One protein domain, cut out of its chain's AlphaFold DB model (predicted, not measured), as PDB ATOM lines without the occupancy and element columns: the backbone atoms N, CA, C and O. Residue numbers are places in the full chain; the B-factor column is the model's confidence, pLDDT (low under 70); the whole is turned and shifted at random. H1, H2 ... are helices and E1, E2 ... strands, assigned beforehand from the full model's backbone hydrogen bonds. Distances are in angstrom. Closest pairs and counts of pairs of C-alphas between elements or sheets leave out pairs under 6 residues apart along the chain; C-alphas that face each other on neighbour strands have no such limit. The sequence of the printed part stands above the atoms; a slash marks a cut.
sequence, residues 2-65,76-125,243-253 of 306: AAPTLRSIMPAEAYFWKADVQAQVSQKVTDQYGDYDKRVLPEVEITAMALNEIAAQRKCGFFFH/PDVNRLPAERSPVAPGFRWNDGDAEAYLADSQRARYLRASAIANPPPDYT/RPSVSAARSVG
ATOM      1  N   ALA A   2      18.465  10.578 230.862       62.44
ATOM      2  CA  ALA A   2      18.692  11.497 231.979       62.44
ATOM      3  C   ALA A   2      19.732  12.560 231.581       62.44
ATOM      4  O   ALA A   2      20.732  12.225 230.950       62.44
ATOM      5  N   ALA A   3      19.491  13.831 231.914       74.31
ATOM      6  CA  ALA A   3      20.454  14.896 231.642       74.31
ATOM      7  C   ALA A   3      21.704  14.729 232.531       74.31
ATOM      8  O   ALA A   3      21.551  14.415 233.717       74.31
ATOM      9  N   PRO A   4      22.924  14.937 232.003       81.81
ATOM     10  CA  PRO A   4      24.140  14.881 232.805       81.81
ATOM     11  C   PRO A   4      24.133  15.966 233.890       81.81
ATOM     12  O   PRO A   4      23.628  17.073 233.682       81.81
ATOM     13  N   THR A   5      24.703  15.652 235.053       83.56
ATOM     14  CA  THR A   5      24.902  16.615 236.147       83.56
ATOM     15  C   THR A   5      26.296  17.234 236.068       83.56
ATOM     16  O   THR A   5      27.232  16.541 235.684       83.56
ATOM     17  N   LEU A   6      26.488  18.487 236.496       81.19
ATOM     18  CA  LEU A   6      27.817  19.128 236.522       81.19
ATOM     19  C   LEU A   6      28.891  18.275 237.217       81.19
ATOM     20  O   LEU A   6      30.046  18.294 236.809       81.19
ATOM     21  N   ARG A   7      28.518  17.510 238.251       75.12
ATOM     22  CA  ARG A   7      29.443  16.634 238.992       75.12
ATOM     23  C   ARG A   7      29.781  15.336 238.256       75.12
ATOM     24  O   ARG A   7      30.806  14.739 238.549       75.12
ATOM     25  N   SER A   8      28.920  14.885 237.343       74.75
ATOM     26  CA  SER A   8      29.115  13.659 236.557       74.75
ATOM     27  C   SER A   8      29.767  13.913 235.194       74.75
ATOM     28  O   SER A   8      29.998  12.967 234.449       74.75
ATOM     29  N   ILE A   9      29.994  15.177 234.831       73.50
ATOM     30  CA  ILE A   9      30.662  15.561 233.587       73.50
ATOM     31  C   ILE A   9      32.171  15.453 233.802       73.50
ATOM     32  O   ILE A   9      32.699  15.950 234.797       73.50
ATOM     33  N   MET A  10      32.863  14.804 232.863       67.44
ATOM     34  CA  MET A  10      34.319  14.703 232.923       67.44
ATOM     35  C   MET A  10      34.986  16.088 232.824       67.44
ATOM     36  O   MET A  10      34.434  17.002 232.197       67.44
ATOM     37  N   PRO A  11      36.187  16.258 233.404       65.31
ATOM     38  CA  PRO A  11      37.035  17.417 233.139       65.31
ATOM     39  C   PRO A  11      37.167  17.715 231.633       65.31
ATOM     40  O   PRO A  11      37.013  16.834 230.787       65.31
ATOM     41  N   ALA A  12      37.341  18.997 231.311       57.34
ATOM     42  CA  ALA A  12      36.862  19.627 230.077       57.34
ATOM     43  C   ALA A  12      37.303  19.084 228.726       57.34
ATOM     44  O   ALA A  12      36.593  19.365 227.759       57.34
ATOM     45  N   GLU A  13      38.389  18.322 228.642       58.44
ATOM     46  CA  GLU A  13      38.914  17.832 227.363       58.44
ATOM     47  C   GLU A  13      37.846  17.099 226.531       58.44
ATOM     48  O   GLU A  13      37.828  17.216 225.310       58.44
ATOM     49  N   ALA A  14      36.893  16.413 227.175       55.56
ATOM     50  CA  ALA A  14      35.881  15.620 226.474       55.56
ATOM     51  C   ALA A  14      34.527  16.324 226.231       55.56
ATOM     52  O   ALA A  14      33.787  15.916 225.337       55.56
ATOM     53  N   TYR A  15      34.145  17.332 227.029       60.06
ATOM     54  CA  TYR A  15      32.729  17.750 227.111       60.06
ATOM     55  C   TYR A  15      32.393  19.115 226.517       60.06
ATOM     56  O   TYR A  15      31.310  19.256 225.949       60.06
ATOM     57  N   PHE A  16      33.280  20.103 226.640       63.56
ATOM     58  CA  PHE A  16      33.044  21.466 226.134       63.56
ATOM     59  C   PHE A  16      33.857  21.790 224.875       63.56
ATOM     60  O   PHE A  16      33.773  22.889 224.337       63.56
ATOM     61  N   TRP A  17      34.593  20.799 224.372       59.25
ATOM     62  CA  TRP A  17      35.359  20.840 223.126       59.25
ATOM     63  C   TRP A  17      34.557  20.373 221.912       59.25
ATOM     64  O   TRP A  17      35.132  19.999 220.888       59.25
ATOM     65  N   LYS A  18      33.225  20.337 222.010       66.19
ATOM     66  CA  LYS A  18      32.421  19.852 220.893       66.19
ATOM     67  C   LYS A  18      32.704  20.720 219.667       66.19
ATOM     68  O   LYS A  18      32.575  21.940 219.716       66.19
ATOM     69  N   ALA A  19      33.155  20.068 218.597       61.69
ATOM     70  CA  ALA A  19      33.753  20.744 217.450       61.69
ATOM     71  C   ALA A  19      32.758  21.644 216.700       61.69
ATOM     72  O   ALA A  19      33.166  22.623 216.070       61.69
ATOM     73  N   ASP A  20      31.464  21.332 216.783       74.50
ATOM     74  CA  ASP A  20      30.405  22.033 216.073       74.50
ATOM     75  C   ASP A  20      29.464  22.817 217.011       74.50
ATOM     76  O   ASP A  20      29.288  22.523 218.198       74.50
ATOM     77  N   VAL A  21      28.851  23.864 216.453       81.50
ATOM     78  CA  VAL A  21      27.897  24.724 217.171       81.50
ATOM     79  C   VAL A  21      26.672  23.939 217.637       81.50
ATOM     80  O   VAL A  21      26.165  24.171 218.736       81.50
ATOM     81  N   GLN A  22      26.213  22.992 216.822       83.69
ATOM     82  CA  GLN A  22      25.005  22.221 217.080       83.69
ATOM     83  C   GLN A  22      25.115  21.424 218.375       83.69
ATOM     84  O   GLN A  22      24.193  21.408 219.191       83.69
ATOM     85  N   ALA A  23      26.247  20.780 218.597       82.88
ATOM     86  CA  ALA A  23      26.508  19.944 219.744       82.88
ATOM     87  C   ALA A  23      26.681  20.783 221.018       82.88
ATOM     88  O   ALA A  23      26.289  20.320 222.095       82.88
ATOM     89  N   GLN A  24      27.218  22.003 220.900       83.50
ATOM     90  CA  GLN A  24      27.296  22.957 222.007       83.50
ATOM     91  C   GLN A  24      25.904  23.471 222.406       83.50
ATOM     92  O   GLN A  24      25.529  23.373 223.570       83.50
ATOM     93  N   VAL A  25      25.119  23.989 221.455       81.88
ATOM     94  CA  VAL A  25      23.793  24.586 221.724       81.88
ATOM     95  C   VAL A  25      22.770  23.525 222.146       81.88
ATOM     96  O   VAL A  25      21.904  23.779 222.975       81.88
ATOM     97  N   SER A  26      22.891  22.292 221.646       82.38
ATOM     98  CA  SER A  26      22.029  21.175 222.066       82.38
ATOM     99  C   SER A  26      22.387  20.586 223.436       82.38
ATOM    100  O   SER A  26      21.677  19.701 223.932       82.38
ATOM    101  N   GLN A  27      23.476  21.035 224.066       84.19
ATOM    102  CA  GLN A  27      23.924  20.487 225.335       84.19
ATOM    103  C   GLN A  27      22.980  20.891 226.469       84.19
ATOM    104  O   GLN A  27      22.769  22.063 226.755       84.19
ATOM    105  N   LYS A  28      22.448  19.889 227.173       86.06
ATOM    106  CA  LYS A  28      21.622  20.089 228.367       86.06
ATOM    107  C   LYS A  28      22.379  19.584 229.581       86.06
ATOM    108  O   LYS A  28      22.514  18.377 229.758       86.06
ATOM    109  N   VAL A  29      22.874  20.501 230.405       85.81
ATOM    110  CA  VAL A  29      23.550  20.188 231.671       85.81
ATOM    111  C   VAL A  29      22.640  20.557 232.828       85.81
ATOM    112  O   VAL A  29      21.978  21.590 232.796       85.81
ATOM    113  N   THR A  30      22.608  19.716 233.856       85.12
ATOM    114  CA  THR A  30      21.918  20.019 235.110       85.12
ATOM    115  C   THR A  30      22.915  20.345 236.212       85.12
ATOM    116  O   THR A  30      23.920  19.656 236.381       85.12
ATOM    117  N   ASP A  31      22.639  21.382 236.990       79.62
ATOM    118  CA  ASP A  31      23.233  21.550 238.306       79.62
ATOM    119  C   ASP A  31      22.320  20.916 239.357       79.62
ATOM    120  O   ASP A  31      21.095  21.000 239.274       79.62
ATOM    121  N   GLN A  32      22.930  20.255 240.335       71.69
ATOM    122  CA  GLN A  32      22.238  19.659 241.469       71.69
ATOM    123  C   GLN A  32      22.605  20.447 242.727       71.69
ATOM    124  O   GLN A  32      23.786  20.528 243.099       71.69
ATOM    125  N   TYR A  33      21.599  21.029 243.370       63.53
ATOM    126  CA  TYR A  33      21.724  21.653 244.683       63.53
ATOM    127  C   TYR A  33      21.736  20.583 245.789       63.53
ATOM    128  O   TYR A  33      21.551  19.394 245.518       63.53
ATOM    129  N   GLY A  34      22.031  20.984 247.032       56.12
ATOM    130  CA  GLY A  34      21.836  20.097 248.187       56.12
ATOM    131  C   GLY A  34      20.409  19.534 248.208       56.12
ATOM    132  O   GLY A  34      19.494  20.195 247.726       56.12
ATOM    133  N   ASP A  35      20.271  18.289 248.671       51.91
ATOM    134  CA  ASP A  35      19.030  17.514 248.808       51.91
ATOM    135  C   ASP A  35      17.955  17.756 247.726       51.91
ATOM    136  O   ASP A  35      16.799  18.035 248.016       51.91
ATOM    137  N   TYR A  36      18.341  17.498 246.468       53.31
ATOM    138  CA  TYR A  36      17.477  17.049 245.354       53.31
ATOM    139  C   TYR A  36      16.988  18.076 244.320       53.31
ATOM    140  O   TYR A  36      16.542  17.639 243.254       53.31
ATOM    141  N   ASP A  37      17.164  19.383 244.514       66.62
ATOM    142  CA  ASP A  37      16.753  20.349 243.484       66.62
ATOM    143  C   ASP A  37      17.714  20.355 242.285       66.62
ATOM    144  O   ASP A  37      18.906  20.663 242.392       66.62
ATOM    145  N   LYS A  38      17.182  19.991 241.111       76.25
ATOM    146  CA  LYS A  38      17.905  19.990 239.834       76.25
ATOM    147  C   LYS A  38      17.512  21.210 239.016       76.25
ATOM    148  O   LYS A  38      16.342  21.401 238.696       76.25
ATOM    149  N   ARG A  39      18.504  21.986 238.595       82.56
ATOM    150  CA  ARG A  39      18.337  23.121 237.684       82.56
ATOM    151  C   ARG A  39      19.012  22.808 236.361       82.56
ATOM    152  O   ARG A  39      20.186  22.469 236.338       82.56
ATOM    153  N   VAL A  40      18.299  22.963 235.251       83.75
ATOM    154  CA  VAL A  40      18.931  22.951 233.924       83.75
ATOM    155  C   VAL A  40      19.702  24.258 233.749       83.75
ATOM    156  O   VAL A  40      19.145  25.336 233.970       83.75
ATOM    157  N   LEU A  41      20.977  24.162 233.380       84.31
ATOM    158  CA  LEU A  41      21.798  25.330 233.094       84.31
ATOM    159  C   LEU A  41      21.321  26.001 231.798       84.31
ATOM    160  O   LEU A  41      21.136  25.311 230.792       84.31
ATOM    161  N   PRO A  42      21.134  27.330 231.800       86.19
ATOM    162  CA  PRO A  42      20.920  28.100 230.584       86.19
ATOM    163  C   PRO A  42      22.082  27.947 229.594       86.19
ATOM    164  O   PRO A  42      23.242  27.866 229.995       86.19
ATOM    165  N   GLU A  43      21.778  28.009 228.298       87.44
ATOM    166  CA  GLU A  43      22.772  27.904 227.217       87.44
ATOM    167  C   GLU A  43      23.903  28.937 227.348       87.44
ATOM    168  O   GLU A  43      25.061  28.606 227.118       87.44
ATOM    169  N   VAL A  44      23.599  30.156 227.815       88.62
ATOM    170  CA  VAL A  44      24.612  31.195 228.074       88.62
ATOM    171  C   VAL A  44      25.653  30.763 229.113       88.62
ATOM    172  O   VAL A  44      26.834  31.052 228.943       88.62
ATOM    173  N   GLU A  45      25.247  30.041 230.164       89.06
ATOM    174  CA  GLU A  45      26.165  29.564 231.209       89.06
ATOM    175  C   GLU A  45      27.072  28.461 230.645       89.06
ATOM    176  O   GLU A  45      28.283  28.477 230.858       89.06
ATOM    177  N   ILE A  46      26.502  27.562 229.834       89.06
ATOM    178  CA  ILE A  46      27.236  26.496 229.138       89.06
ATOM    179  C   ILE A  46      28.236  27.098 228.135       89.06
ATOM    180  O   ILE A  46      29.387  26.665 228.079       89.06
ATOM    181  N   THR A  47      27.839  28.108 227.353       90.38
ATOM    182  CA  THR A  47      28.751  28.789 226.421       90.38
ATOM    183  C   THR A  47      29.854  29.546 227.153       90.38
ATOM    184  O   THR A  47      31.001  29.452 226.731       90.38
ATOM    185  N   ALA A  48      29.557  30.248 228.250       91.56
ATOM    186  CA  ALA A  48      30.579  30.944 229.033       91.56
ATOM    187  C   ALA A  48      31.629  29.972 229.593       91.56
ATOM    188  O   ALA A  48      32.826  30.223 229.462       91.56
ATOM    189  N   MET A  49      31.197  28.829 230.141       89.38
ATOM    190  CA  MET A  49      32.114  27.773 230.580       89.38
ATOM    191  C   MET A  49      33.008  27.289 229.436       89.38
ATOM    192  O   MET A  49      34.224  27.229 229.586       89.38
ATOM    193  N   ALA A  50      32.418  26.991 228.281       90.25
ATOM    194  CA  ALA A  50      33.155  26.479 227.136       90.25
ATOM    195  C   ALA A  50      34.126  27.517 226.532       90.25
ATOM    196  O   ALA A  50      35.223  27.165 226.106       90.25
ATOM    197  N   LEU A  51      33.779  28.808 226.561       92.06
ATOM    198  CA  LEU A  51      34.698  29.888 226.194       92.06
ATOM    199  C   LEU A  51      35.863  30.017 227.186       92.06
ATOM    200  O   LEU A  51      36.983  30.269 226.750       92.06
ATOM    201  N   ASN A  52      35.637  29.801 228.486       91.12
ATOM    202  CA  ASN A  52      36.710  29.815 229.487       91.12
ATOM    203  C   ASN A  52      37.710  28.668 229.322       91.12
ATOM    204  O   ASN A  52      38.885  28.857 229.615       91.12
ATOM    205  N   GLU A  53      37.289  27.512 228.805       88.12
ATOM    206  CA  GLU A  53      38.222  26.429 228.455       88.12
ATOM    207  C   GLU A  53      39.209  26.864 227.372       88.12
ATOM    208  O   GLU A  53      40.419  26.661 227.493       88.12
ATOM    209  N   ILE A  54      38.693  27.515 226.326       90.06
ATOM    210  CA  ILE A  54      39.516  28.074 225.252       90.06
ATOM    211  C   ILE A  54      40.392  29.199 225.813       90.06
ATOM    212  O   ILE A  54      41.581  29.261 225.509       90.06
ATOM    213  N   ALA A  55      39.829  30.061 226.660       90.12
ATOM    214  CA  ALA A  55      40.539  31.174 227.274       90.12
ATOM    215  C   ALA A  55      41.718  30.719 228.144       90.12
ATOM    216  O   ALA A  55      42.791  31.309 228.043       90.12
ATOM    217  N   ALA A  56      41.545  29.652 228.933       87.94
ATOM    218  CA  ALA A  56      42.598  29.065 229.756       87.94
ATOM    219  C   ALA A  56      43.746  28.518 228.891       87.94
ATOM    220  O   ALA A  56      44.907  28.837 229.132       87.94
ATOM    221  N   GLN A  57      43.434  27.785 227.815       87.38
ATOM    222  CA  GLN A  57      44.446  27.274 226.874       87.38
ATOM    223  C   GLN A  57      45.191  28.392 226.140       87.38
ATOM    224  O   GLN A  57      46.393  28.306 225.897       87.38
ATOM    225  N   ARG A  58      44.465  29.447 225.759       87.94
ATOM    226  CA  ARG A  58      45.003  30.624 225.063       87.94
ATOM    227  C   ARG A  58      45.636  31.638 226.012       87.94
ATOM    228  O   ARG A  58      46.229  32.605 225.543       87.94
ATOM    229  N   LYS A  59      45.497  31.422 227.321       87.31
ATOM    230  CA  LYS A  59      45.959  32.289 228.403       87.31
ATOM    231  C   LYS A  59      45.495  33.744 228.243       87.31
ATOM    232  O   LYS A  59      46.211  34.684 228.582       87.31
ATOM    233  N   CYS A  60      44.286  33.952 227.716       88.00
ATOM    234  CA  CYS A  60      43.775  35.288 227.409       88.00
ATOM    235  C   CYS A  60      42.261  35.408 227.622       88.00
ATOM    236  O   CYS A  60      41.477  34.641 227.058       88.00
ATOM    237  N   GLY A  61      41.867  36.429 228.392       86.56
ATOM    238  CA  GLY A  61      40.474  36.757 228.695       86.56
ATOM    239  C   GLY A  61      39.834  35.826 229.725       86.56
ATOM    240  O   GLY A  61      40.315  34.729 229.980       86.56
ATOM    241  N   PHE A  62      38.731  36.262 230.326       90.31
ATOM    242  CA  PHE A  62      37.900  35.433 231.196       90.31
ATOM    243  C   PHE A  62      36.437  35.839 231.011       90.31
ATOM    244  O   PHE A  62      36.110  37.026 230.991       90.31
ATOM    245  N   PHE A  63      35.558  34.857 230.857       92.19
ATOM    246  CA  PHE A  63      34.141  35.031 230.581       92.19
ATOM    247  C   PHE A  63      33.338  34.776 231.846       92.19
ATOM    248  O   PHE A  63      33.247  33.649 232.337       92.19
ATOM    249  N   PHE A  64      32.710  35.829 232.353       90.31
ATOM    250  CA  PHE A  64      31.762  35.705 233.445       90.31
ATOM    251  C   PHE A  64      30.344  35.557 232.899       90.31
ATOM    252  O   PHE A  64      29.934  36.304 232.011       90.31
ATOM    253  N   HIS A  65      29.572  34.632 233.464       89.38
ATOM    254  CA  HIS A  65      28.131  34.602 233.255       89.38
ATOM    255  C   HIS A  65      27.421  35.333 234.395       89.38
ATOM    256  O   HIS A  65      27.809  35.263 235.566       89.38
ATOM    257  N   PRO A  76      20.304  36.324 250.468       45.09
ATOM    258  CA  PRO A  76      21.171  35.280 249.960       45.09
ATOM    259  C   PRO A  76      20.370  33.986 250.037       45.09
ATOM    260  O   PRO A  76      20.099  33.471 251.121       45.09
ATOM    261  N   ASP A  77      19.926  33.486 248.891       50.91
ATOM    262  CA  ASP A  77      19.521  32.098 248.816       50.91
ATOM    263  C   ASP A  77      20.817  31.312 249.001       50.91
ATOM    264  O   ASP A  77      21.595  31.135 248.063       50.91
ATOM    265  N   VAL A  78      21.091  30.937 250.252       49.44
ATOM    266  CA  VAL A  78      22.291  30.194 250.660       49.44
ATOM    267  C   VAL A  78      22.424  28.913 249.825       49.44
ATOM    268  O   VAL A  78      23.531  28.428 249.607       49.44
ATOM    269  N   ASN A  79      21.314  28.417 249.262       49.00
ATOM    270  CA  ASN A  79      21.310  27.286 248.343       49.00
ATOM    271  C   ASN A  79      21.800  27.659 246.933       49.00
ATOM    272  O   ASN A  79      22.453  26.841 246.287       49.00
ATOM    273  N   ARG A  80      21.537  28.883 246.448       48.09
ATOM    274  CA  ARG A  80      22.019  29.380 245.140       48.09
ATOM    275  C   ARG A  80      23.454  29.897 245.189       48.09
ATOM    276  O   ARG A  80      24.160  29.767 244.191       48.09
ATOM    277  N   LEU A  81      23.863  30.498 246.307       49.66
ATOM    278  CA  LEU A  81      25.157  31.168 246.488       49.66
ATOM    279  C   LEU A  81      25.715  30.897 247.900       49.66
ATOM    280  O   LEU A  81      25.728  31.801 248.737       49.66
ATOM    281  N   PRO A  82      26.139  29.659 248.211       47.84
ATOM    282  CA  PRO A  82      26.709  29.351 249.519       47.84
ATOM    283  C   PRO A  82      27.977  30.183 249.763       47.84
ATOM    284  O   PRO A  82      28.940  30.084 249.004       47.84
ATOM    285  N   ALA A  83      27.968  30.983 250.835       40.16
ATOM    286  CA  ALA A  83      29.051  31.905 251.199       40.16
ATOM    287  C   ALA A  83      30.400  31.197 251.431       40.16
ATOM    288  O   ALA A  83      31.455  31.757 251.156       40.16
ATOM    289  N   GLU A  84      30.362  29.936 251.860       43.31
ATOM    290  CA  GLU A  84      31.534  29.089 252.125       43.31
ATOM    291  C   GLU A  84      32.224  28.567 250.848       43.31
ATOM    292  O   GLU A  84      33.201  27.826 250.927       43.31
ATOM    293  N   ARG A  85      31.700  28.883 249.653       45.94
ATOM    294  CA  ARG A  85      32.139  28.287 248.378       45.94
ATOM    295  C   ARG A  85      32.441  29.319 247.299       45.94
ATOM    296  O   ARG A  85      32.163  29.056 246.130       45.94
ATOM    297  N   SER A  86      32.990  30.469 247.673       42.91
ATOM    298  CA  SER A  86      33.612  31.386 246.713       42.91
ATOM    299  C   SER A  86      35.021  30.878 246.377       42.91
ATOM    300  O   SER A  86      35.940  31.113 247.165       42.91
ATOM    301  N   PRO A  87      35.238  30.130 245.275       42.81
ATOM    302  CA  PRO A  87      36.588  29.863 244.809       42.81
ATOM    303  C   PRO A  87      37.303  31.188 244.533       42.81
ATOM    304  O   PRO A  87      36.753  32.089 243.910       42.81
ATOM    305  N   VAL A  88      38.555  31.306 244.964       46.41
ATOM    306  CA  VAL A  88      39.378  32.480 244.643       46.41
ATOM    307  C   VAL A  88      39.402  32.644 243.123       46.41
ATOM    308  O   VAL A  88      39.811  31.721 242.422       46.41
ATOM    309  N   ALA A  89      38.911  33.768 242.596       44.75
ATOM    310  CA  ALA A  89      38.960  34.019 241.159       44.75
ATOM    311  C   ALA A  89      40.428  33.950 240.689       44.75
ATOM    312  O   ALA A  89      41.292  34.498 241.381       44.75
ATOM    313  N   PRO A  90      40.739  33.275 239.565       45.38
ATOM    314  CA  PRO A  90      42.084  33.342 239.006       45.38
ATOM    315  C   PRO A  90      42.439  34.805 238.713       45.38
ATOM    316  O   PRO A  90      41.558  35.627 238.437       45.38
ATOM    317  N   GLY A  91      43.728  35.141 238.775       41.72
ATOM    318  CA  GLY A  91      44.184  36.446 238.308       41.72
ATOM    319  C   GLY A  91      43.747  36.668 236.853       41.72
ATOM    320  O   GLY A  91      43.715  35.740 236.051       41.72
ATOM    321  N   PHE A  92      43.420  37.907 236.478       52.09
ATOM    322  CA  PHE A  92      42.932  38.249 235.122       52.09
ATOM    323  C   PHE A  92      43.913  37.987 233.988       52.09
ATOM    324  O   PHE A  92      43.565  38.097 232.811       52.09
ATOM    325  N   ARG A  93      45.153  37.673 234.343       58.25
ATOM    326  CA  ARG A  93      46.120  37.087 233.441       58.25
ATOM    327  C   ARG A  93      46.304  35.652 233.871       58.25
ATOM    328  O   ARG A  93      46.888  35.400 234.919       58.25
ATOM    329  N   TRP A  94      45.835  34.750 233.024       68.75
ATOM    330  CA  TRP A  94      46.237  33.359 233.069       68.75
ATOM    331  C   TRP A  94      47.765  33.295 233.019       68.75
ATOM    332  O   TRP A  94      48.372  33.587 231.987       68.75
ATOM    333  N   ASN A  95      48.388  32.959 234.140       75.62
ATOM    334  CA  ASN A  95      49.725  32.385 234.108       75.62
ATOM    335  C   ASN A  95      49.599  30.866 233.921       75.62
ATOM    336  O   ASN A  95      48.502  30.306 233.992       75.62
ATOM    337  N   ASP A  96      50.722  30.211 233.651       75.88
ATOM    338  CA  ASP A  96      50.757  28.779 233.349       75.88
ATOM    339  C   ASP A  96      50.163  27.954 234.498       75.88
ATOM    340  O   ASP A  96      49.317  27.097 234.256       75.88
ATOM    341  N   GLY A  97      50.489  28.310 235.745       81.75
ATOM    342  CA  GLY A  97      49.948  27.652 236.934       81.75
ATOM    343  C   GLY A  97      48.440  27.845 237.114       81.75
ATOM    344  O   GLY A  97      47.736  26.890 237.427       81.75
ATOM    345  N   ASP A  98      47.915  29.048 236.877       78.50
ATOM    346  CA  ASP A  98      46.486  29.353 237.011       78.50
ATOM    347  C   ASP A  98      45.657  28.663 235.923       78.50
ATOM    348  O   ASP A  98      44.552  28.184 236.191       78.50
ATOM    349  N   ALA A  99      46.184  28.597 234.696       81.38
ATOM    350  CA  ALA A  99      45.544  27.888 233.594       81.38
ATOM    351  C   ALA A  99      45.499  26.379 233.866       81.38
ATOM    352  O   ALA A  99      44.436  25.767 233.746       81.38
ATOM    353  N   GLU A 100      46.617  25.786 234.288       81.06
ATOM    354  CA  GLU A 100      46.689  24.371 234.664       81.06
ATOM    355  C   GLU A 100      45.770  24.051 235.847       81.06
ATOM    356  O   GLU A 100      44.990  23.099 235.781       81.06
ATOM    357  N   ALA A 101      45.779  24.884 236.891       81.06
ATOM    358  CA  ALA A 101      44.913  24.718 238.056       81.06
ATOM    359  C   ALA A 101      43.424  24.806 237.687       81.06
ATOM    360  O   ALA A 101      42.621  23.991 238.142       81.06
ATOM    361  N   TYR A 102      43.042  25.753 236.825       83.88
ATOM    362  CA  TYR A 102      41.667  25.853 236.338       83.88
ATOM    363  C   TYR A 102      41.248  24.629 235.518       83.88
ATOM    364  O   TYR A 102      40.128  24.144 235.665       83.88
ATOM    365  N   LEU A 103      42.129  24.105 234.663       83.00
ATOM    366  CA  LEU A 103      41.828  22.922 233.856       83.00
ATOM    367  C   LEU A 103      41.738  21.645 234.708       83.00
ATOM    368  O   LEU A 103      40.900  20.781 234.412       83.00
ATOM    369  N   ALA A 104      42.536  21.567 235.778       82.50
ATOM    370  CA  ALA A 104      42.521  20.493 236.769       82.50
ATOM    371  C   ALA A 104      41.269  20.513 237.668       82.50
ATOM    372  O   ALA A 104      40.860  19.471 238.184       82.50
ATOM    373  N   ASP A 105      40.622  21.670 237.828       80.88
ATOM    374  CA  ASP A 105      39.414  21.797 238.636       80.88
ATOM    375  C   ASP A 105      38.239  20.966 238.089       80.88
ATOM    376  O   ASP A 105      38.003  20.815 236.880       80.88
ATOM    377  N   SER A 106      37.402  20.488 239.013       81.62
ATOM    378  CA  SER A 106      36.125  19.868 238.647       81.62
ATOM    379  C   SER A 106      35.255  20.831 237.826       81.62
ATOM    380  O   SER A 106      35.296  22.052 238.002       81.62
ATOM    381  N   GLN A 107      34.387  20.293 236.967       80.38
ATOM    382  CA  GLN A 107      33.467  21.113 236.166       80.38
ATOM    383  C   GLN A 107      32.571  22.013 237.013       80.38
ATOM    384  O   GLN A 107      32.300  23.160 236.663       80.38
ATOM    385  N   ARG A 108      32.142  21.510 238.174       82.31
ATOM    386  CA  ARG A 108      31.367  22.303 239.125       82.31
ATOM    387  C   ARG A 108      32.179  23.472 239.690       82.31
ATOM    388  O   ARG A 108      31.622  24.555 239.842       82.31
ATOM    389  N   ALA A 109      33.457  23.270 240.005       80.75
ATOM    390  CA  ALA A 109      34.322  24.337 240.509       80.75
ATOM    391  C   ALA A 109      34.536  25.425 239.446       80.75
ATOM    392  O   ALA A 109      34.347  26.605 239.736       80.75
ATOM    393  N   ARG A 110      34.807  25.033 238.196       83.62
ATOM    394  CA  ARG A 110      34.915  25.960 237.059       83.62
ATOM    395  C   ARG A 110      33.640  26.755 236.800       83.62
ATOM    396  O   ARG A 110      33.699  27.972 236.656       83.62
ATOM    397  N   TYR A 111      32.487  26.085 236.814       84.31
ATOM    398  CA  TYR A 111      31.182  26.742 236.733       84.31
ATOM    399  C   TYR A 111      31.024  27.812 237.821       84.31
ATOM    400  O   TYR A 111      30.674  28.951 237.524       84.31
ATOM    401  N   LEU A 112      31.341  27.483 239.080       80.00
ATOM    402  CA  LEU A 112      31.267  28.458 240.167       80.00
ATOM    403  C   LEU A 112      32.221  29.635 239.927       80.00
ATOM    404  O   LEU A 112      31.784  30.775 240.068       80.00
ATOM    405  N   ARG A 113      33.470  29.397 239.502       82.88
ATOM    406  CA  ARG A 113      34.438  30.463 239.159       82.88
ATOM    407  C   ARG A 113      33.926  31.407 238.068       82.88
ATOM    408  O   ARG A 113      34.182  32.601 238.143       82.88
ATOM    409  N   ALA A 114      33.188  30.891 237.087       85.56
ATOM    410  CA  ALA A 114      32.623  31.686 235.997       85.56
ATOM    411  C   ALA A 114      31.406  32.540 236.411       85.56
ATOM    412  O   ALA A 114      30.975  33.407 235.649       85.56
ATOM    413  N   SER A 115      30.840  32.336 237.603       84.44
ATOM    414  CA  SER A 115      29.701  33.115 238.094       84.44
ATOM    415  C   SER A 115      30.151  34.463 238.658       84.44
ATOM    416  O   SER A 115      30.756  34.519 239.730       84.44
ATOM    417  N   ALA A 116      29.763  35.565 238.003       80.69
ATOM    418  CA  ALA A 116      30.059  36.932 238.466       80.69
ATOM    419  C   ALA A 116      29.491  37.246 239.865       80.69
ATOM    420  O   ALA A 116      29.944  38.169 240.554       80.69
ATOM    421  N   ILE A 117      28.459  36.506 240.285       76.50
ATOM    422  CA  ILE A 117      27.857  36.690 241.605       76.50
ATOM    423  C   ILE A 117      28.681  35.963 242.666       76.50
ATOM    424  O   ILE A 117      29.041  36.583 243.667       76.50
ATOM    425  N   ALA A 118      29.007  34.688 242.437       75.06
ATOM    426  CA  ALA A 118      29.753  33.881 243.401       75.06
ATOM    427  C   ALA A 118      31.215  34.332 243.523       75.06
ATOM    428  O   ALA A 118      31.747  34.363 244.631       75.06
ATOM    429  N   ASN A 119      31.837  34.710 242.399       74.88
ATOM    430  CA  ASN A 119      33.250  35.075 242.310       74.88
ATOM    431  C   ASN A 119      33.397  36.347 241.480       74.88
ATOM    432  O   ASN A 119      33.721  36.286 240.292       74.88
ATOM    433  N   PRO A 120      33.089  37.511 242.075       75.44
ATOM    434  CA  PRO A 120      33.241  38.764 241.368       75.44
ATOM    435  C   PRO A 120      34.702  39.001 240.981       75.44
ATOM    436  O   PRO A 120      35.602  38.714 241.774       75.44
ATOM    437  N   PRO A 121      34.939  39.608 239.813       78.44
ATOM    438  CA  PRO A 121      36.247  40.151 239.494       78.44
ATOM    439  C   PRO A 121      36.689  41.226 240.523       78.44
ATOM    440  O   PRO A 121      35.831  41.948 241.041       78.44
ATOM    441  N   PRO A 122      37.999  41.371 240.835       80.38
ATOM    442  CA  PRO A 122      38.529  42.553 241.516       80.38
ATOM    443  C   PRO A 122      38.066  43.887 240.928       80.38
ATOM    444  O   PRO A 122      37.866  44.002 239.725       80.38
ATOM    445  N   ASP A 123      37.945  44.903 241.780       82.88
ATOM    446  CA  ASP A 123      37.228  46.157 241.493       82.88
ATOM    447  C   ASP A 123      37.699  46.913 240.245       82.88
ATOM    448  O   ASP A 123      36.874  47.402 239.481       82.88
ATOM    449  N   TYR A 124      39.007  46.932 239.997       82.06
ATOM    450  CA  TYR A 124      39.641  47.646 238.884       82.06
ATOM    451  C   TYR A 124      39.536  46.923 237.531       82.06
ATOM    452  O   TYR A 124      40.188  47.306 236.560       82.06
ATOM    453  N   THR A 125      38.802  45.814 237.461       84.88
ATOM    454  CA  THR A 125      38.792  44.977 236.258       84.88
ATOM    455  C   THR A 125      37.914  45.594 235.180       84.88
ATOM    456  O   THR A 125      36.728  45.810 235.443       84.88
ATOM    457  N   ARG A 243      24.329  42.374 247.152       57.03
ATOM    458  CA  ARG A 243      25.132  41.342 247.821       57.03
ATOM    459  C   ARG A 243      24.820  41.307 249.315       57.03
ATOM    460  O   ARG A 243      24.577  42.362 249.904       57.03
ATOM    461  N   PRO A 244      24.868  40.126 249.957       47.03
ATOM    462  CA  PRO A 244      24.975  40.078 251.407       47.03
ATOM    463  C   PRO A 244      26.243  40.832 251.830       47.03
ATOM    464  O   PRO A 244      27.295  40.697 251.202       47.03
ATOM    465  N   SER A 245      26.137  41.664 252.867       43.59
ATOM    466  CA  SER A 245      27.260  42.455 253.368       43.59
ATOM    467  C   SER A 245      28.445  41.548 253.709       43.59
ATOM    468  O   SER A 245      28.274  40.489 254.310       43.59
ATOM    469  N   VAL A 246      29.663  41.977 253.368       43.16
ATOM    470  CA  VAL A 246      30.921  41.236 253.606       43.16
ATOM    471  C   VAL A 246      31.086  40.812 255.078       43.16
ATOM    472  O   VAL A 246      31.718  39.800 255.376       43.16
ATOM    473  N   SER A 247      30.454  41.528 256.012       38.12
ATOM    474  CA  SER A 247      30.360  41.167 257.432       38.12
ATOM    475  C   SER A 247      29.675  39.819 257.702       38.12
ATOM    476  O   SER A 247      30.049  39.154 258.662       38.12
ATOM    477  N   ALA A 248      28.745  39.375 256.852       38.75
ATOM    478  CA  ALA A 248      28.116  38.055 256.947       38.75
ATOM    479  C   ALA A 248      28.995  36.928 256.366       38.75
ATOM    480  O   ALA A 248      28.837  35.775 256.749       38.75
ATOM    481  N   ALA A 249      29.938  37.254 255.475       37.03
ATOM    482  CA  ALA A 249      30.890  36.294 254.907       37.03
ATOM    483  C   ALA A 249      32.154  36.123 255.772       37.03
ATOM    484  O   ALA A 249      32.799  35.081 255.734       37.03
ATOM    485  N   ARG A 250      32.508  37.128 256.588       32.59
ATOM    486  CA  ARG A 250      33.695  37.087 257.462       32.59
ATOM    487  C   ARG A 250      33.574  36.160 258.673       32.59
ATOM    488  O   ARG A 250      34.607  35.817 259.236       32.59
ATOM    489  N   SER A 251      32.373  35.754 259.092       31.66
ATOM    490  CA  SER A 251      32.236  34.867 260.259       31.66
ATOM    491  C   SER A 251      32.379  33.379 259.930       31.66
ATOM    492  O   SER A 251      32.334  32.567 260.849       31.66
ATOM    493  N   VAL A 252      32.544  32.999 258.657       37.16
ATOM    494  CA  VAL A 252      32.641  31.589 258.252       37.16
ATOM    495  C   VAL A 252      33.649  31.436 257.108       37.16
ATOM    496  O   VAL A 252      33.293  31.334 255.940       37.16
ATOM    497  N   GLY A 253      34.937  31.464 257.445       29.09
ATOM    498  CA  GLY A 253      36.018  31.207 256.496       29.09
ATOM    499  C   GLY A 253      37.377  31.589 257.068       29.09
ATOM    500  O   GLY A 253      37.761  32.756 257.031       29.09
TER     501      GLY A 253
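Overview. This is residues 2 to 65, 76 to 125 and 243 to 253 of the 306 residues of an uncharacterized protein of Zymoseptoria tritici ST99CH_1E4 (UniProt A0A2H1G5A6). What is the shape? There is little regular structure: H3 packs on H2 and H4 crosses it. How large is it? It is compact, spanning 45 by 37 by 21 A, radius of gyration of the C-alphas 14.9 A; 48 of 125 printed residues are in named elements, mostly helix.

Along the chain. What comes first? H1 is residues 21 to 25, from C-alpha 21 at (27.897, 24.724, 217.171), E1 30 to 32, E2 38 to 40. What follows? H2 is residues 43 to 58, 22.5 A long, H3 96 to 104, H4 107 to 114, H5 246 to 249, to C-alpha 249 at (30.890, 36.294, 254.907).

Arrangement. What touches H2? Among others, H4 does, closest C-alphas 49 and 111, 6.3 A. Which backbones pair? In the antiparallel hairpin E1 and E2, N 31 and O 39 are 2.8 A apart; in H1 to H4 every O i to N i+4 pair is within hydrogen-bond range.

Size, cuts and confidence. What is cut? Residues 66 to 75 and 126 to 242 are, with C-alpha gaps of 18.1 and 18.3 A. Where is pLDDT low? Residues 243 to 253, among others, are under 70.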